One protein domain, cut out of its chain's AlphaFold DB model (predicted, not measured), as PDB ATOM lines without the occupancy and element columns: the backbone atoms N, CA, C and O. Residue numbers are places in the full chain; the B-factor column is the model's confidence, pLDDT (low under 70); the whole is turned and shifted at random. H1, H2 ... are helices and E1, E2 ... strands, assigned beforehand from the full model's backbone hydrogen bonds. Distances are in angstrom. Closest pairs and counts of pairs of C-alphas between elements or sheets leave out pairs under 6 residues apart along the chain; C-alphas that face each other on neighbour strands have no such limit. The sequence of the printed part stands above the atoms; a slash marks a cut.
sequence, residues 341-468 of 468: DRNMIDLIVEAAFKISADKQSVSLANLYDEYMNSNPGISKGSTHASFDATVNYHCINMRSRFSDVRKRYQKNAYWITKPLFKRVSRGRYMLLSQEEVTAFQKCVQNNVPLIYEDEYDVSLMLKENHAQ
ATOM      1  N   ASP A 341     -46.564 -52.224  -0.889       53.72
ATOM      2  CA  ASP A 341     -46.770 -51.760  -2.260       53.72
ATOM      3  C   ASP A 341     -46.180 -50.353  -2.483       53.72
ATOM      4  O   ASP A 341     -45.970 -49.933  -3.621       53.72
ATOM      5  N   ARG A 342     -45.828 -49.638  -1.402       69.44
ATOM      6  CA  ARG A 342     -45.258 -48.283  -1.443       69.44
ATOM      7  C   ARG A 342     -43.744 -48.312  -1.701       69.44
ATOM      8  O   ARG A 342     -43.051 -49.306  -1.435       69.44
ATOM      9  N   ASN A 343     -43.216 -47.229  -2.277       81.62
ATOM     10  CA  ASN A 343     -41.779 -47.095  -2.498       81.62
ATOM     11  C   ASN A 343     -41.082 -46.807  -1.163       81.62
ATOM     12  O   ASN A 343     -41.575 -46.032  -0.347       81.62
ATOM     13  N   MET A 344     -39.922 -47.423  -0.950       87.56
ATOM     14  CA  MET A 344     -39.163 -47.293   0.292       87.56
ATOM     15  C   MET A 344     -38.832 -45.832   0.607       87.56
ATOM     16  O   MET A 344     -38.965 -45.415   1.750       87.56
ATOM     17  N   ILE A 345     -38.463 -45.042  -0.406       91.62
ATOM     18  CA  ILE A 345     -38.129 -43.629  -0.205       91.62
ATOM     19  C   ILE A 345     -39.324 -42.795   0.273       91.62
ATOM     20  O   ILE A 345     -39.141 -41.912   1.104       91.62
ATOM     21  N   ASP A 346     -40.543 -43.097  -0.177       89.50
ATOM     22  CA  ASP A 346     -41.735 -42.346   0.236       89.50
ATOM     23  C   ASP A 346     -42.023 -42.580   1.728       89.50
ATOM     24  O   ASP A 346     -42.287 -41.644   2.477       89.50
ATOM     25  N   LEU A 347     -41.870 -43.827   2.176       92.00
ATOM     26  CA  LEU A 347     -42.006 -44.207   3.583       92.00
ATOM     27  C   LEU A 347     -40.903 -43.593   4.463       92.00
ATOM     28  O   LEU A 347     -41.162 -43.194   5.596       92.00
ATOM     29  N   ILE A 348     -39.677 -43.485   3.939       95.19
ATOM     30  CA  ILE A 348     -38.565 -42.803   4.617       95.19
ATOM     31  C   ILE A 348     -38.862 -41.313   4.785       95.19
ATOM     32  O   ILE A 348     -38.589 -40.753   5.844       95.19
ATOM     33  N   VAL A 349     -39.418 -40.658   3.765       94.75
ATOM     34  CA  VAL A 349     -39.789 -39.238   3.839       94.75
ATOM     35  C   VAL A 349     -40.885 -39.015   4.885       94.75
ATOM     36  O   VAL A 349     -40.791 -38.073   5.668       94.75
ATOM     37  N   GLU A 350     -41.881 -39.900   4.968       93.38
ATOM     38  CA  GLU A 350     -42.903 -39.841   6.023       93.38
ATOM     39  C   GLU A 350     -42.303 -39.976   7.425       93.38
ATOM     40  O   GLU A 350     -42.606 -39.167   8.304       93.38
ATOM     41  N   ALA A 351     -41.413 -40.952   7.624       95.56
ATOM     42  CA  ALA A 351     -40.678 -41.112   8.876       95.56
ATOM     43  C   ALA A 351     -39.847 -39.858   9.203       95.56
ATOM     44  O   ALA A 351     -39.863 -39.369  10.331       95.56
ATOM     45  N   ALA A 352     -39.186 -39.273   8.202       96.81
ATOM     46  CA  ALA A 352     -38.381 -38.066   8.357       96.81
ATOM     47  C   ALA A 352     -39.208 -36.868   8.845       96.81
ATOM     48  O   ALA A 352     -38.770 -36.154   9.751       96.81
ATOM     49  N   PHE A 353     -40.415 -36.668   8.308       96.81
ATOM     50  CA  PHE A 353     -41.319 -35.622   8.791       96.81
ATOM     51  C   PHE A 353     -41.769 -35.856  10.238       96.81
ATOM     52  O   PHE A 353     -41.838 -34.899  11.010       96.81
ATOM     53  N   LYS A 354     -42.013 -37.108  10.652       96.12
ATOM     54  CA  LYS A 354     -42.408 -37.424  12.037       96.12
ATOM     55  C   LYS A 354     -41.345 -37.032  13.064       96.12
ATOM     56  O   LYS A 354     -41.689 -36.517  14.123       96.12
ATOM     57  N   ILE A 355     -40.063 -37.179  12.725       96.81
ATOM     58  CA  ILE A 355     -38.944 -36.741  13.581       96.81
ATOM     59  C   ILE A 355     -38.459 -35.311  13.284       96.81
ATOM     60  O   ILE A 355     -37.404 -34.890  13.768       96.81
ATOM     61  N   SER A 356     -39.249 -34.535  12.532       95.44
ATOM     62  CA  SER A 356     -38.981 -33.131  12.188       95.44
ATOM     63  C   SER A 356     -37.650 -32.904  11.454       95.44
ATOM     64  O   SER A 356     -36.973 -31.896  11.671       95.44
ATOM     65  N   ALA A 357     -37.252 -33.832  10.576       96.25
ATOM     66  CA  ALA A 357     -36.018 -33.729   9.791       96.25
ATOM     67  C   ALA A 357     -36.004 -32.540   8.805       96.25
ATOM     68  O   ALA A 357     -34.957 -32.200   8.258       96.25
ATOM     69  N   ASP A 358     -37.151 -31.905   8.566       95.75
ATOM     70  CA  ASP A 358     -37.312 -30.646   7.830       95.75
ATOM     71  C   ASP A 358     -36.870 -29.415   8.640       95.75
ATOM     72  O   ASP A 358     -36.481 -28.400   8.065       95.75
ATOM     73  N   LYS A 359     -36.885 -29.503   9.975       94.19
ATOM     74  CA  LYS A 359     -36.564 -28.390  10.888       94.19
ATOM     75  C   LYS A 359     -35.235 -28.569  11.606       94.19
ATOM     76  O   LYS A 359     -34.602 -27.584  11.973       94.19
ATOM     77  N   GLN A 360     -34.809 -29.811  11.817       95.12
ATOM     78  CA  GLN A 360     -33.588 -30.134  12.550       95.12
ATOM     79  C   GLN A 360     -32.827 -31.301  11.926       95.12
ATOM     80  O   GLN A 360     -33.392 -32.147  11.241       95.12
ATOM     81  N   SER A 361     -31.526 -31.367  12.208       96.06
ATOM     82  CA  SER A 361     -30.685 -32.458  11.717       96.06
ATOM     83  C   SER A 361     -30.875 -33.755  12.506       96.06
ATOM     84  O   SER A 361     -30.720 -33.788  13.732       96.06
ATOM     85  N   VAL A 362     -31.121 -34.844  11.784       97.19
ATOM     86  CA  VAL A 362     -31.343 -36.186  12.334       97.19
ATOM     87  C   VAL A 362     -30.189 -37.121  11.977       97.19
ATOM     88  O   VAL A 362     -29.508 -36.928  10.967       97.19
ATOM     89  N   SER A 363     -29.932 -38.118  12.825       97.12
ATOM     90  CA  SER A 363     -29.022 -39.220  12.493       97.12
ATOM     91  C   SER A 363     -29.745 -40.257  11.629       97.12
ATOM     92  O   SER A 363     -30.971 -40.367  11.682       97.12
ATOM     93  N   LEU A 364     -28.990 -41.050  10.862       94.88
ATOM     94  CA  LEU A 364     -29.563 -42.188  10.129       94.88
ATOM     95  C   LEU A 364     -30.164 -43.232  11.069       94.88
ATOM     96  O   LEU A 364     -31.208 -43.777  10.748       94.88
ATOM     97  N   ALA A 365     -29.555 -43.451  12.240       94.12
ATOM     98  CA  ALA A 365     -30.085 -44.363  13.252       94.12
ATOM     99  C   ALA A 365     -31.491 -43.944  13.706       94.12
ATOM    100  O   ALA A 365     -32.427 -44.718  13.572       94.12
ATOM    101  N   ASN A 366     -31.676 -42.681  14.109       96.00
ATOM    102  CA  ASN A 366     -32.985 -42.198  14.554       96.00
ATOM    103  C   ASN A 366     -34.030 -42.246  13.430       96.00
ATOM    104  O   ASN A 366     -35.203 -42.514  13.677       96.00
ATOM    105  N   LEU A 367     -33.611 -41.956  12.195       96.75
ATOM    106  CA  LEU A 367     -34.492 -42.015  11.032       96.75
ATOM    107  C   LEU A 367     -34.881 -43.459  10.678       96.75
ATOM    108  O   LEU A 367     -36.021 -43.700  10.289       96.75
ATOM    109  N   TYR A 368     -33.954 -44.405  10.828       95.69
ATOM    110  CA  TYR A 368     -34.192 -45.835  10.649       95.69
ATOM    111  C   TYR A 368     -35.142 -46.386  11.715       95.69
ATOM    112  O   TYR A 368     -36.108 -47.062  11.369       95.69
ATOM    113  N   ASP A 369     -34.929 -46.033  12.983       94.56
ATOM    114  CA  ASP A 369     -35.796 -46.460  14.083       94.56
ATOM    115  C   ASP A 369     -37.238 -45.984  13.858       94.56
ATOM    116  O   ASP A 369     -38.177 -46.775  13.936       94.56
ATOM    117  N   GLU A 370     -37.430 -44.709  13.492       96.62
ATOM    118  CA  GLU A 370     -38.761 -44.186  13.166       96.62
ATOM    119  C   GLU A 370     -39.370 -44.879  11.940       96.62
ATOM    120  O   GLU A 370     -40.565 -45.178  11.925       96.62
ATOM    121  N   TYR A 371     -38.564 -45.159  10.914       95.69
ATOM    122  CA  TYR A 371     -39.015 -45.882   9.731       95.69
ATOM    123  C   TYR A 371     -39.529 -47.283  10.076       95.69
ATOM    124  O   TYR A 371     -40.626 -47.641   9.640       95.69
ATOM    125  N   MET A 372     -38.786 -48.048  10.877       90.50
ATOM    126  CA  MET A 372     -39.178 -49.394  11.297       90.50
ATOM    127  C   MET A 372     -40.411 -49.359  12.206       90.50
ATOM    128  O   MET A 372     -41.347 -50.133  12.002       90.50
ATOM    129  N   ASN A 373     -40.467 -48.410  13.145       90.50
ATOM    130  CA  ASN A 373     -41.612 -48.228  14.042       90.50
ATOM    131  C   ASN A 373     -42.890 -47.838  13.287       90.50
ATOM    132  O   ASN A 373     -43.974 -48.334  13.585       90.50
ATOM    133  N   SER A 374     -42.768 -46.969  12.282       88.44
ATOM    134  CA  SER A 374     -43.885 -46.547  11.436       88.44
ATOM    135  C   SER A 374     -44.360 -47.629  10.462       88.44
ATOM    136  O   SER A 374     -45.459 -47.508   9.918       88.44
ATOM    137  N   ASN A 375     -43.551 -48.664  10.214       85.44
ATOM    138  CA  ASN A 375     -43.801 -49.675   9.189       85.44
ATOM    139  C   ASN A 375     -43.519 -51.099   9.710       85.44
ATOM    140  O   ASN A 375     -42.627 -51.778   9.194       85.44
ATOM    141  N   PRO A 376     -44.276 -51.591  10.707       76.31
ATOM    142  CA  PRO A 376     -44.057 -52.924  11.260       76.31
ATOM    143  C   PRO A 376     -44.195 -54.008  10.179       76.31
ATOM    144  O   PRO A 376     -45.137 -54.000   9.385       76.31
ATOM    145  N   GLY A 377     -43.243 -54.945  10.145       68.31
ATOM    146  CA  GLY A 377     -43.218 -56.048   9.177       68.31
ATOM    147  C   GLY A 377     -42.728 -55.673   7.771       68.31
ATOM    148  O   GLY A 377     -42.830 -56.491   6.856       68.31
ATOM    149  N   ILE A 378     -42.195 -54.462   7.566       77.19
ATOM    150  CA  ILE A 378     -41.630 -54.079   6.271       77.19
ATOM    151  C   ILE A 378     -40.313 -54.816   5.989       77.19
ATOM    152  O   ILE A 378     -39.381 -54.809   6.788       77.19
ATOM    153  N   SER A 379     -40.224 -55.458   4.821       71.88
ATOM    154  CA  SER A 379     -39.010 -56.162   4.384       71.88
ATOM    155  C   SER A 379     -38.042 -55.263   3.608       71.88
ATOM    156  O   SER A 379     -36.824 -55.452   3.672       71.88
ATOM    157  N   LYS A 380     -38.564 -54.263   2.884       77.62
ATOM    158  CA  LYS A 380     -37.767 -53.240   2.188       77.62
ATOM    159  C   LYS A 380     -37.048 -52.382   3.224       77.62
ATOM    160  O   LYS A 380     -37.655 -52.012   4.214       77.62
ATOM    161  N   GLY A 381     -35.772 -52.072   3.007       81.62
ATOM    162  CA  GLY A 381     -35.037 -51.207   3.932       81.62
ATOM    163  C   GLY A 381     -34.816 -51.786   5.325       81.62
ATOM    164  O   GLY A 381     -34.421 -51.044   6.212       81.62
ATOM    165  N   SER A 382     -35.051 -53.087   5.519       81.25
ATOM    166  CA  SER A 382     -34.987 -53.756   6.823       81.25
ATOM    167  C   SER A 382     -33.583 -53.805   7.427       81.25
ATOM    168  O   SER A 382     -33.453 -54.064   8.615       81.25
ATOM    169  N   THR A 383     -32.529 -53.516   6.658       81.75
ATOM    170  CA  THR A 383     -31.153 -53.406   7.169       81.75
ATOM    171  C   THR A 383     -30.647 -51.974   7.063       81.75
ATOM    172  O   THR A 383     -30.908 -51.310   6.053       81.75
ATOM    173  N   HIS A 384     -29.821 -51.546   8.024       87.00
ATOM    174  CA  HIS A 384     -29.107 -50.265   7.955       87.00
ATOM    175  C   HIS A 384     -28.356 -50.086   6.634       87.00
ATOM    176  O   HIS A 384     -28.435 -49.030   6.027       87.00
ATOM    177  N   ALA A 385     -27.695 -51.129   6.119       79.00
ATOM    178  CA  ALA A 385     -26.968 -51.034   4.854       79.00
ATOM    179  C   ALA A 385     -27.882 -50.637   3.680       79.00
ATOM    180  O   ALA A 385     -27.551 -49.733   2.914       79.00
ATOM    181  N   SER A 386     -29.041 -51.292   3.549       84.75
ATOM    182  CA  SER A 386     -30.017 -50.966   2.502       84.75
ATOM    183  C   SER A 386     -30.676 -49.603   2.724       84.75
ATOM    184  O   SER A 386     -30.829 -48.832   1.780       84.75
ATOM    185  N   PHE A 387     -31.008 -49.288   3.975       93.44
ATOM    186  CA  PHE A 387     -31.635 -48.039   4.379       93.44
ATOM    187  C   PHE A 387     -30.744 -46.828   4.125       93.44
ATOM    188  O   PHE A 387     -31.116 -45.911   3.388       93.44
ATOM    189  N   ASP A 388     -29.531 -46.866   4.663       92.94
ATOM    190  CA  ASP A 388     -28.543 -45.808   4.541       92.94
ATOM    191  C   ASP A 388     -28.170 -45.594   3.074       92.94
ATOM    192  O   ASP A 388     -28.024 -44.455   2.631       92.94
ATOM    193  N   ALA A 389     -28.042 -46.671   2.289       88.88
ATOM    194  CA  ALA A 389     -27.782 -46.570   0.856       88.88
ATOM    195  C   ALA A 389     -28.896 -45.802   0.130       88.88
ATOM    196  O   ALA A 389     -28.594 -44.923  -0.680       88.88
ATOM    197  N   THR A 390     -30.166 -46.076   0.448       92.00
ATOM    198  CA  THR A 390     -31.307 -45.342  -0.110       92.00
ATOM    199  C   THR A 390     -31.268 -43.870   0.292       92.00
ATOM    200  O   THR A 390     -31.283 -43.011  -0.588       92.00
ATOM    201  N   VAL A 391     -31.134 -43.545   1.582       93.75
ATOM    202  CA  VAL A 391     -31.075 -42.138   2.032       93.75
ATOM    203  C   VAL A 391     -29.912 -41.395   1.364       93.75
ATOM    204  O   VAL A 391     -30.095 -40.299   0.832       93.75
ATOM    205  N   ASN A 392     -28.727 -42.009   1.312       92.00
ATOM    206  CA  ASN A 392     -27.539 -41.414   0.699       92.00
ATOM    207  C   ASN A 392     -27.681 -41.215  -0.815       92.00
ATOM    208  O   ASN A 392     -27.175 -40.224  -1.343       92.00
ATOM    209  N   TYR A 393     -28.363 -42.122  -1.520       90.75
ATOM    210  CA  TYR A 393     -28.668 -41.961  -2.944       90.75
ATOM    211  C   TYR A 393     -29.592 -40.759  -3.203       90.75
ATOM    212  O   TYR A 393     -29.430 -40.058  -4.200       90.75
ATOM    213  N   HIS A 394     -30.524 -40.489  -2.285       92.00
ATOM    214  CA  HIS A 394     -31.476 -39.375  -2.369       92.00
ATOM    215  C   HIS A 394     -30.968 -38.064  -1.738       92.00
ATOM    216  O   HIS A 394     -31.735 -37.109  -1.584       92.00
ATOM    217  N   CYS A 395     -29.677 -37.999  -1.402       94.06
ATOM    218  CA  CYS A 395     -29.043 -36.840  -0.789       94.06
ATOM    219  C   CYS A 395     -28.272 -36.011  -1.832       94.06
ATOM    220  O   CYS A 395     -27.352 -36.513  -2.481       94.06
ATOM    221  N   ILE A 396     -28.617 -34.728  -1.990       94.06
ATOM    222  CA  ILE A 396     -28.163 -33.909  -3.133       94.06
ATOM    223  C   ILE A 396     -26.669 -33.580  -3.132       94.06
ATOM    224  O   ILE A 396     -26.123 -33.243  -4.179       94.06
ATOM    225  N   ASN A 397     -26.010 -33.679  -1.980       94.44
ATOM    226  CA  ASN A 397     -24.608 -33.322  -1.778       94.44
ATOM    227  C   ASN A 397     -23.741 -34.522  -1.362       94.44
ATOM    228  O   ASN A 397     -22.776 -34.372  -0.615       94.44
ATOM    229  N   MET A 398     -24.108 -35.720  -1.833       91.88
ATOM    230  CA  MET A 398     -23.434 -36.989  -1.536       91.88
ATOM    231  C   MET A 398     -23.016 -37.736  -2.796       91.88
ATOM    232  O   MET A 398     -23.830 -37.911  -3.705       91.88
ATOM    233  N   ARG A 399     -21.796 -38.285  -2.828       87.88
ATOM    234  CA  ARG A 399     -21.276 -39.035  -3.989       87.88
ATOM    235  C   ARG A 399     -22.184 -40.198  -4.395       87.88
ATOM    236  O   ARG A 399     -22.317 -40.496  -5.578       87.88
ATOM    237  N   SER A 400     -22.836 -40.826  -3.417       86.38
ATOM    238  CA  SER A 400     -23.705 -41.993  -3.597       86.38
ATOM    239  C   SER A 400     -24.894 -41.768  -4.537       86.38
ATOM    240  O   SER A 400     -25.435 -42.743  -5.049       86.38
ATOM    241  N   ARG A 401     -25.285 -40.517  -4.822       87.75
ATOM    242  CA  ARG A 401     -26.336 -40.202  -5.811       87.75
ATOM    243  C   ARG A 401     -25.940 -40.555  -7.251       87.75
ATOM    244  O   ARG A 401     -26.794 -40.746  -8.119       87.75
ATOM    245  N   PHE A 402     -24.639 -40.695  -7.513       85.19
ATOM    246  CA  PHE A 402     -24.106 -41.159  -8.790       85.19
ATOM    247  C   PHE A 402     -24.007 -42.688  -8.799       85.19
ATOM    248  O   PHE A 402     -22.946 -43.254  -8.545       85.19
ATOM    249  N   SER A 403     -25.113 -43.367  -9.123       67.06
ATOM    250  CA  SER A 403     -25.131 -44.835  -9.255       67.06
ATOM    251  C   SER A 403     -24.175 -45.357 -10.339       67.06
ATOM    252  O   SER A 403     -23.657 -46.464 -10.229       67.06
ATOM    253  N   ASP A 404     -23.904 -44.545 -11.365       70.50
ATOM    254  CA  ASP A 404     -22.829 -44.736 -12.338       70.50
ATOM    255  C   ASP A 404     -22.157 -43.379 -12.584       70.50
ATOM    256  O   ASP A 404     -22.794 -42.440 -13.067       70.50
ATOM    257  N   VAL A 405     -20.863 -43.268 -12.270       65.88
ATOM    258  CA  VAL A 405     -20.084 -42.024 -12.423       65.88
ATOM    259  C   VAL A 405     -20.093 -41.532 -13.877       65.88
ATOM    260  O   VAL A 405     -20.071 -40.328 -14.126       65.88
ATOM    261  N   ARG A 406     -20.225 -42.439 -14.855       70.94
ATOM    262  CA  ARG A 406     -20.315 -42.094 -16.286       70.94
ATOM    263  C   ARG A 406     -21.638 -41.419 -16.656       70.94
ATOM    264  O   ARG A 406     -21.740 -40.823 -17.722       70.94
ATOM    265  N   LYS A 407     -22.647 -41.498 -15.784       67.25
ATOM    266  CA  LYS A 407     -23.989 -40.921 -15.966       67.25
ATOM    267  C   LYS A 407     -24.225 -39.681 -15.099       67.25
ATOM    268  O   LYS A 407     -25.368 -39.265 -14.933       67.25
ATOM    269  N   ARG A 408     -23.160 -39.059 -14.579       72.06
ATOM    270  CA  ARG A 408     -23.207 -37.883 -13.688       72.06
ATOM    271  C   ARG A 408     -24.055 -36.715 -14.222       72.06
ATOM    272  O   ARG A 408     -24.675 -36.024 -13.425       72.06
ATOM    273  N   TYR A 409     -24.140 -36.548 -15.543       71.12
ATOM    274  CA  TYR A 409     -24.896 -35.475 -16.210       71.12
ATOM    275  C   TYR A 409     -26.265 -35.914 -16.765       71.12
ATOM    276  O   TYR A 409     -26.871 -35.216 -17.580       71.12
ATOM    277  N   GLN A 410     -26.765 -37.094 -16.388       69.62
ATOM    278  CA  GLN A 410     -28.032 -37.606 -16.905       69.62
ATOM    279  C   GLN A 410     -29.226 -36.877 -16.271       69.62
ATOM    280  O   GLN A 410     -29.560 -37.118 -15.117       69.62
ATOM    281  N   LYS A 411     -29.937 -36.063 -17.062       63.78
ATOM    282  CA  LYS A 411     -31.032 -35.182 -16.602       63.78
ATOM    283  C   LYS A 411     -32.242 -35.883 -15.955       63.78
ATOM    284  O   LYS A 411     -32.993 -35.236 -15.239       63.78
ATOM    285  N   ASN A 412     -32.424 -37.189 -16.171       73.56
ATOM    286  CA  ASN A 412     -33.597 -37.939 -15.689       73.56
ATOM    287  C   ASN A 412     -33.350 -38.706 -14.378       73.56
ATOM    288  O   ASN A 412     -34.174 -39.533 -13.989       73.56
ATOM    289  N   ALA A 413     -32.213 -38.498 -13.708       77.06
ATOM    290  CA  ALA A 413     -31.942 -39.161 -12.435       77.06
ATOM    291  C   ALA A 413     -32.958 -38.742 -11.353       77.06
ATOM    292  O   ALA A 413     -33.424 -37.601 -11.328       77.06
ATOM    293  N   TYR A 414     -33.300 -39.653 -10.436       81.44
ATOM    294  CA  TYR A 414     -34.330 -39.386  -9.424       81.44
ATOM    295  C   TYR A 414     -33.958 -38.201  -8.525       81.44
ATOM    296  O   TYR A 414     -34.780 -37.322  -8.313       81.44
ATOM    297  N   TRP A 415     -32.715 -38.122  -8.040       83.62
ATOM    298  CA  TRP A 415     -32.256 -37.010  -7.192       83.62
ATOM    299  C   TRP A 415     -32.270 -35.648  -7.908       83.62
ATOM    300  O   TRP A 415     -32.284 -34.619  -7.242       83.62
ATOM    301  N   ILE A 416     -32.298 -35.636  -9.249       84.31
ATOM    302  CA  ILE A 416     -32.462 -34.418 -10.053       84.31
ATOM    303  C   ILE A 416     -33.936 -34.023 -10.127       84.31
ATOM    304  O   ILE A 416     -34.284 -32.863  -9.925       84.31
ATOM    305  N   THR A 417     -34.811 -34.985 -10.427       83.94
ATOM    306  CA  THR A 417     -36.244 -34.724 -10.624       83.94
ATOM    307  C   THR A 417     -36.995 -34.532  -9.306       83.94
ATOM    308  O   THR A 417     -37.977 -33.792  -9.258       83.94
ATOM    309  N   LYS A 418     -36.524 -35.172  -8.234       87.19
ATOM    310  CA  LYS A 418     -37.079 -35.151  -6.878       87.19
ATOM    311  C   LYS A 418     -35.940 -35.106  -5.844       87.19
ATOM    312  O   LYS A 418     -35.603 -36.139  -5.257       87.19
ATOM    313  N   PRO A 419     -35.305 -33.939  -5.636       89.81
ATOM    314  CA  PRO A 419     -34.322 -33.762  -4.572       89.81
ATOM    315  C   PRO A 419     -35.024 -33.811  -3.207       89.81
ATOM    316  O   PRO A 419     -36.029 -33.131  -3.007       89.81
ATOM    317  N   LEU A 420     -34.517 -34.627  -2.277       94.31
ATOM    318  CA  LEU A 420     -35.184 -34.881  -0.991       94.31
ATOM    319  C   LEU A 420     -34.319 -34.512   0.214       94.31
ATOM    320  O   LEU A 420     -34.758 -33.736   1.057       94.31
ATOM    321  N   PHE A 421     -33.100 -35.050   0.299       97.00
ATOM    322  CA  PHE A 421     -32.248 -34.905   1.479       97.00
ATOM    323  C   PHE A 421     -31.007 -34.047   1.217       97.00
ATOM    324  O   PHE A 421     -30.482 -33.993   0.102       97.00
ATOM    325  N   LYS A 422     -30.486 -33.448   2.290       96.19
ATOM    326  CA  LYS A 422     -29.136 -32.878   2.385       96.19
ATOM    327  C   LYS A 422     -28.390 -33.452   3.583       96.19
ATOM    328  O   LYS A 422     -28.982 -33.699   4.636       96.19
ATOM    329  N   ARG A 423     -27.073 -33.598   3.451       96.12
ATOM    330  CA  ARG A 423     -26.171 -33.915   4.560       96.12
ATOM    331  C   ARG A 423     -25.599 -32.607   5.090       96.12
ATOM    332  O   ARG A 423     -24.890 -31.917   4.363       96.12
ATOM    333  N   VAL A 424     -25.900 -32.273   6.342       94.19
ATOM    334  CA  VAL A 424     -25.427 -31.029   6.985       94.19
ATOM    335  C   VAL A 424     -24.094 -31.215   7.707       94.19
ATOM    336  O   VAL A 424     -23.312 -30.281   7.824       94.19
ATOM    337  N   SER A 425     -23.807 -32.429   8.176       91.38
ATOM    338  CA  SER A 425     -22.506 -32.826   8.717       91.38
ATOM    339  C   SER A 425     -22.373 -34.349   8.678       91.38
ATOM    340  O   SER A 425     -23.307 -35.056   8.292       91.38
ATOM    341  N   ARG A 426     -21.200 -34.892   9.020       87.12
ATOM    342  CA  ARG A 426     -20.961 -36.341   8.955       87.12
ATOM    343  C   ARG A 426     -21.998 -37.095   9.799       87.12
ATOM    344  O   ARG A 426     -22.047 -36.932  11.012       87.12
ATOM    345  N   GLY A 427     -22.810 -37.921   9.138       86.00
ATOM    346  CA  GLY A 427     -23.867 -38.705   9.780       86.00
ATOM    347  C   GLY A 427     -25.127 -37.920  10.164       86.00
ATOM    348  O   GLY A 427     -25.986 -38.490  10.832       86.00
ATOM    349  N   ARG A 428     -25.257 -36.645   9.763       95.12
ATOM    350  CA  ARG A 428     -26.442 -35.819  10.041       95.12
ATOM    351  C   ARG A 428     -27.112 -35.336   8.763       95.12
ATOM    352  O   ARG A 428     -26.472 -34.735   7.897       95.12
ATOM    353  N   TYR A 429     -28.417 -35.559   8.693       97.19
ATOM    354  CA  TYR A 429     -29.234 -35.366   7.503       97.19
ATOM    355  C   TYR A 429     -30.442 -34.490   7.811       97.19
ATOM    356  O   TYR A 429     -30.896 -34.421   8.952       97.19
ATOM    357  N   MET A 430     -30.948 -33.819   6.786       97.88
ATOM    358  CA  MET A 430     -32.187 -33.048   6.823       97.88
ATOM    359  C   MET A 430     -32.944 -33.236   5.516       97.88
ATOM    360  O   MET A 430     -32.327 -33.470   4.474       97.88
ATOM    361  N   LEU A 431     -34.264 -33.081   5.566       97.50
ATOM    362  CA  LEU A 431     -35.043 -32.822   4.361       97.50
ATOM    363  C   LEU A 431     -34.677 -31.430   3.825       97.50
ATOM    364  O   LEU A 431     -34.352 -30.515   4.587       97.50
ATOM    365  N   LEU A 432     -34.691 -31.285   2.505       95.88
ATOM    366  CA  LEU A 432     -34.513 -29.993   1.854       95.88
ATOM    367  C   LEU A 432     -35.728 -29.105   2.107       95.88
ATOM    368  O   LEU A 432     -36.870 -29.562   2.038       95.88
ATOM    369  N   SER A 433     -35.484 -27.821   2.354       93.94
ATOM    370  CA  SER A 433     -36.555 -26.829   2.374       93.94
ATOM    371  C   SER A 433     -37.068 -26.566   0.957       93.94
ATOM    372  O   SER A 433     -36.378 -26.812  -0.035       93.94
ATOM    373  N   GLN A 434     -38.272 -26.001   0.843       90.69
ATOM    374  CA  GLN A 434     -38.823 -25.620  -0.459       90.69
ATOM    375  C   GLN A 434     -37.910 -24.632  -1.209       90.69
ATOM    376  O   GLN A 434     -37.764 -24.731  -2.425       90.69
ATOM    377  N   GLU A 435     -37.267 -23.717  -0.482       92.19
ATOM    378  CA  GLU A 435     -36.289 -22.774  -1.030       92.19
ATOM    379  C   GLU A 435     -35.061 -23.497  -1.600       92.19
ATOM    380  O   GLU A 435     -34.645 -23.218  -2.724       92.19
ATOM    381  N   GLU A 436     -34.517 -24.475  -0.871       94.81
ATOM    382  CA  GLU A 436     -33.363 -25.259  -1.318       94.81
ATOM    383  C   GLU A 436     -33.699 -26.150  -2.514       94.81
ATOM    384  O   GLU A 436     -32.890 -26.259  -3.433       94.81
ATOM    385  N   VAL A 437     -34.897 -26.745  -2.544       93.00
ATOM    386  CA  VAL A 437     -35.393 -27.496  -3.707       93.00
ATOM    387  C   VAL A 437     -35.457 -26.591  -4.936       93.00
ATOM    388  O   VAL A 437     -34.959 -26.960  -5.999       93.00
ATOM    389  N   THR A 438     -36.025 -25.390  -4.800       91.25
ATOM    390  CA  THR A 438     -36.119 -24.426  -5.903       91.25
ATOM    391  C   THR A 438     -34.740 -23.953  -6.367       91.25
ATOM    392  O   THR A 438     -34.491 -23.888  -7.571       91.25
ATOM    393  N   ALA A 439     -33.826 -23.662  -5.441       92.38
ATOM    394  CA  ALA A 439     -32.455 -23.283  -5.770       92.38
ATOM    395  C   ALA A 439     -31.709 -24.408  -6.497       92.38
ATOM    396  O   ALA A 439     -31.112 -24.182  -7.547       92.38
ATOM    397  N   PHE A 440     -31.825 -25.640  -6.004       93.25
ATOM    398  CA  PHE A 440     -31.232 -26.811  -6.637       93.25
ATOM    399  C   PHE A 440     -31.757 -27.016  -8.066       93.25
ATOM    400  O   PHE A 440     -30.975 -27.224  -8.993       93.25
ATOM    401  N   GLN A 441     -33.071 -26.896  -8.279       91.19
ATOM    402  CA  GLN A 441     -33.673 -27.019  -9.610       91.19
ATOM    403  C   GLN A 441     -33.179 -25.940 -10.583       91.19
ATOM    404  O   GLN A 441     -32.944 -26.244 -11.753       91.19
ATOM    405  N   LYS A 442     -32.961 -24.704 -10.117       90.56
ATOM    406  CA  LYS A 442     -32.330 -23.652 -10.929       90.56
ATOM    407  C   LYS A 442     -30.884 -24.000 -11.282       90.56
ATOM    408  O   LYS A 442     -30.504 -23.897 -12.446       90.56
ATOM    409  N   CYS A 443     -30.098 -24.505 -10.329       91.00
ATOM    410  CA  CYS A 443     -28.740 -24.980 -10.601       91.00
ATOM    411  C   CYS A 443     -28.714 -26.110 -11.647       91.00
ATOM    412  O   CYS A 443     -27.840 -26.119 -12.514       91.00
ATOM    413  N   VAL A 444     -29.687 -27.030 -11.615       89.19
ATOM    414  CA  VAL A 444     -29.858 -28.078 -12.638       89.19
ATOM    415  C   VAL A 444     -30.155 -27.466 -14.009       89.19
ATOM    416  O   VAL A 444     -29.531 -27.858 -14.996       89.19
ATOM    417  N   GLN A 445     -31.084 -26.507 -14.083       88.38
ATOM    418  CA  GLN A 445     -31.457 -25.831 -15.334       88.38
ATOM    419  C   GLN A 445     -30.272 -25.084 -15.958       88.38
ATOM    420  O   GLN A 445     -30.043 -25.203 -17.161       88.38
ATOM    421  N   ASN A 446     -29.482 -24.399 -15.129       88.88
ATOM    422  CA  ASN A 446     -28.311 -23.623 -15.544       88.88
ATOM    423  C   ASN A 446     -27.028 -24.465 -15.652       88.88
ATOM    424  O   ASN A 446     -25.966 -23.936 -15.968       88.88
ATOM    425  N   ASN A 447     -27.121 -25.775 -15.409       87.94
ATOM    426  CA  ASN A 447     -26.014 -26.725 -15.461       87.94
ATOM    427  C   ASN A 447     -24.796 -26.304 -14.609       87.94
ATOM    428  O   ASN A 447     -23.648 -26.427 -15.038       87.94
ATOM    429  N   VAL A 448     -25.058 -25.798 -13.401       90.12
ATOM    430  CA  VAL A 448     -24.030 -25.305 -12.473       90.12
ATOM    431  C   VAL A 448     -23.104 -26.462 -12.053       90.12
ATOM    432  O   VAL A 448     -23.603 -27.457 -11.527       90.12
ATOM    433  N   PRO A 449     -21.768 -26.366 -12.228       89.62
ATOM    434  CA  PRO A 449     -20.845 -27.470 -11.934       89.62
ATOM    435  C   PRO A 449     -20.898 -27.985 -10.488       89.62
ATOM    436  O   PRO A 449     -20.817 -29.194 -10.273       89.62
ATOM    437  N   LEU A 450     -21.104 -27.085  -9.519       91.69
ATOM    438  CA  LEU A 450     -21.111 -27.375  -8.081       91.69
ATOM    439  C   LEU A 450     -22.024 -28.557  -7.709       91.69
ATOM    440  O   LEU A 450     -21.616 -29.463  -6.987       91.69
ATOM    441  N   ILE A 451     -23.251 -28.596  -8.242       90.25
ATOM    442  CA  ILE A 451     -24.232 -29.637  -7.887       90.25
ATOM    443  C   ILE A 451     -23.886 -31.025  -8.453       90.25
ATOM    444  O   ILE A 451     -24.542 -32.013  -8.108       90.25
ATOM    445  N   TYR A 452     -22.853 -31.123  -9.294       89.38
ATOM    446  CA  TYR A 452     -22.342 -32.369  -9.871       89.38
ATOM    447  C   TYR A 452     -21.030 -32.844  -9.225       89.38
ATOM    448  O   TYR A 452     -20.527 -33.911  -9.587       89.38
ATOM    449  N   GLU A 453     -20.486 -32.107  -8.255       90.19
ATOM    450  CA  GLU A 453     -19.329 -32.541  -7.467       90.19
ATOM    451  C   GLU A 453     -19.681 -33.716  -6.547       90.19
ATOM    452  O   GLU A 453     -20.845 -33.946  -6.224       90.19
ATOM    453  N   ASP A 454     -18.691 -34.497  -6.112       88.50
ATOM    454  CA  ASP A 454     -18.957 -35.655  -5.247       88.50
ATOM    455  C   ASP A 454     -19.662 -35.239  -3.951       88.50
ATOM    456  O   ASP A 454     -20.692 -35.815  -3.601       88.50
ATOM    457  N   GLU A 455     -19.185 -34.182  -3.302       91.56
ATOM    458  CA  GLU A 455     -19.802 -33.579  -2.123       91.56
ATOM    459  C   GLU A 455     -19.654 -32.055  -2.202       91.56
ATOM    460  O   GLU A 455     -18.677 -31.569  -2.762       91.56
ATOM    461  N   TYR A 456     -20.604 -31.307  -1.640       93.19
ATOM    462  CA  TYR A 456     -20.527 -29.845  -1.547       93.19
ATOM    463  C   TYR A 456     -21.330 -29.319  -0.348       93.19
ATOM    464  O   TYR A 456     -22.205 -30.002   0.198       93.19
ATOM    465  N   ASP A 457     -21.032 -28.092   0.071       91.06
ATOM    466  CA  ASP A 457     -21.825 -27.376   1.068       91.06
ATOM    467  C   ASP A 457     -23.063 -26.763   0.396       91.06
ATOM    468  O   ASP A 457     -22.955 -25.961  -0.533       91.06
ATOM    469  N   VAL A 458     -24.254 -27.138   0.867       91.50
ATOM    470  CA  VAL A 458     -25.539 -26.669   0.316       91.50
ATOM    471  C   VAL A 458     -25.683 -25.144   0.423       91.50
ATOM    472  O   VAL A 458     -26.345 -24.532  -0.413       91.50
ATOM    473  N   SER A 459     -25.005 -24.491   1.372       89.31
ATOM    474  CA  SER A 459     -24.996 -23.026   1.462       89.31
ATOM    475  C   SER A 459     -24.316 -22.348   0.263       89.31
ATOM    476  O   SER A 459     -24.677 -21.223  -0.082       89.31
ATOM    477  N   LEU A 460     -23.372 -23.017  -0.414       89.00
ATOM    478  CA  LEU A 460     -22.743 -22.503  -1.637       89.00
ATOM    479  C   LEU A 460     -23.729 -22.508  -2.809       89.00
ATOM    480  O   LEU A 460     -23.782 -21.545  -3.566       89.00
ATOM    481  N   MET A 461     -24.572 -23.539  -2.897       89.94
ATOM    482  CA  MET A 461     -25.639 -23.623  -3.898       89.94
ATOM    483  C   MET A 461     -26.637 -22.464  -3.757       89.94
ATOM    484  O   MET A 461     -27.057 -21.887  -4.757       89.94
ATOM    485  N   LEU A 462     -26.987 -22.085  -2.523       85.69
ATOM    486  CA  LEU A 462     -27.861 -20.934  -2.276       85.69
ATOM    487  C   LEU A 462     -27.206 -19.612  -2.707       85.69
ATOM    488  O   LEU A 462     -27.873 -18.774  -3.305       85.69
ATOM    489  N   LYS A 463     -25.899 -19.437  -2.471       83.25
ATOM    490  CA  LYS A 463     -25.154 -18.229  -2.876       83.25
ATOM    491  C   LYS A 463     -25.057 -18.072  -4.395       83.25
ATOM    492  O   LYS A 463     -25.280 -16.973  -4.894       83.25
ATOM    493  N   GLU A 464     -24.777 -19.154  -5.120       70.31
ATOM    494  CA  GLU A 464     -24.727 -19.165  -6.594       70.31
ATOM    495  C   GLU A 464     -26.068 -18.744  -7.218       70.31
ATOM    496  O   GLU A 464     -26.105 -18.034  -8.219       70.31
ATOM    497  N   ASN A 465     -27.183 -19.105  -6.579       61.09
ATOM    498  CA  ASN A 465     -28.531 -18.763  -7.031       61.09
ATOM    499  C   ASN A 465     -28.926 -17.289  -6.791       61.09
ATOM    500  O   ASN A 465     -29.933 -16.838  -7.329       61.09
ATOM    501  N   HIS A 466     -28.176 -16.550  -5.967       60.44
ATOM    502  CA  HIS A 466     -28.362 -15.107  -5.761       60.44
ATOM    503  C   HIS A 466     -27.418 -14.250  -6.620       60.44
ATOM    504  O   HIS A 466     -27.595 -13.034  -6.683       60.44
ATOM    505  N   ALA A 467     -26.404 -14.863  -7.241       55.16
ATOM    506  CA  ALA A 467     -25.440 -14.197  -8.115       55.16
ATOM    507  C   ALA A 467     -25.824 -14.259  -9.610       55.16
ATOM    508  O   ALA A 467     -25.249 -13.521 -10.412       55.16
ATOM    509  N   GLN A 468     -26.781 -15.126  -9.966       49.88
ATOM    510  CA  GLN A 468     -27.423 -15.252 -11.282       49.88
ATOM    511  C   GLN A 468     -28.820 -14.637 -11.252       49.88
ATOM    512  O   GLN A 468     -29.216 -14.060 -12.289       49.88
TER     513      GLN A 468
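This is residues 341 to 468 of the 468 residues of a protein of Dictyobacter aurantiacus (UniProt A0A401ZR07). Two groups of helices, H1, H2 and H3 in one and H5, H6 and H7 in the other, lie at opposite ends of the longest axis, with the small strand hairpin E1 and E2 between them near the middle. At one end H1, H2 and H3 cross one another at large angles; at the other H5 crosses H7, with the short H6 beside them. The printed part has 128 residues, with seven named helices and two named strands in the order H1 H2 H3 H4 E1 E2 H5 H6 H7; the sheet, E1 - E2, is antiparallel and the class is mostly helix. The whole is compact, with a radius of gyration of the C-alphas of 14.6 A and spans of 47 by 32 by 25 A.

H1, residues 344 to 354, begins with C-alpha 344 at (-39.163, -47.293, 0.292) and is 15.7 A long. H2, residues 364 to 374, is 15.0 A long, and H3, residues 384 to 393, 13.7 A. H4 is residues 414 to 417. E1, residues 421 to 425, begins with C-alpha 421 at (-32.248, -34.905, 1.479) and is 12.3 A long; E2 is residues 428 to 431. H5, residues 434 to 445, measures 16.6 A. H6 is residues 449 to 452. H7, residues 458 to 467, measures 15.1 A and ends with C-alpha 467 at (-25.440, -14.197, -8.115).

H1 and H2 touch, about perpendicular at 84 degrees; their closest C-alphas, of Ala 351 and Tyr 371, are 5.1 A apart. H1 and H3 only just touch, with 3 pairs of C-alphas within 8 A, the closest being Ile 345 and Thr 390 at 7.0 A. H2 and H3 touch, closest at the C-alphas of Leu 364 and Asp 388, 6.7 A. E1 and E2 form a hairpin, with N 422 and O 430 within hydrogen-bond range at 2.9 A. Residues 362 to 363 pair antiparallel with residues 428 to 429 of E2. The closest C-alphas of H1 and E2, Ala 352 and Leu 431, are 7.4 A apart; those of E1 and H7, Lys 422 and Val 458, 7.5 A. H4 is close to H5 but not clearly touching, with the C-alphas of Ile 416 and Val 444 closest at 7.3 A. H5 and H7 touch at a steep tilt of 67 degrees, the same way, closest at the C-alphas of Ala 439 and Asn 465, 6.1 A. H6 only just touches H5, with 3 pairs of C-alphas within 8 A, on residues 440 to 444 of H5 alone; Cys 443 and Ile 451 are closest at 7.0 A. H1, H2 and H3 are apart from H5, H6 and H7. In H1, H2, H3, H5 and H7 every O i to N i+4 pair is within hydrogen-bond range; H4 and H6 are too short for such a pair.

The C-alphas farthest apart, of Gly 377 and Ala 467, are 48.6 A apart. The printed part has no cut. The link from H3 to H4, residues 394 to 413, is long, its C-alphas 2 to 20 A from the mean of all C-alphas. The mean pLDDT of the printed part is 87.1; 12 residues are under 70, namely 341 to 342, 377, 403, 405, 407, 410 to 411 and 465 to 468.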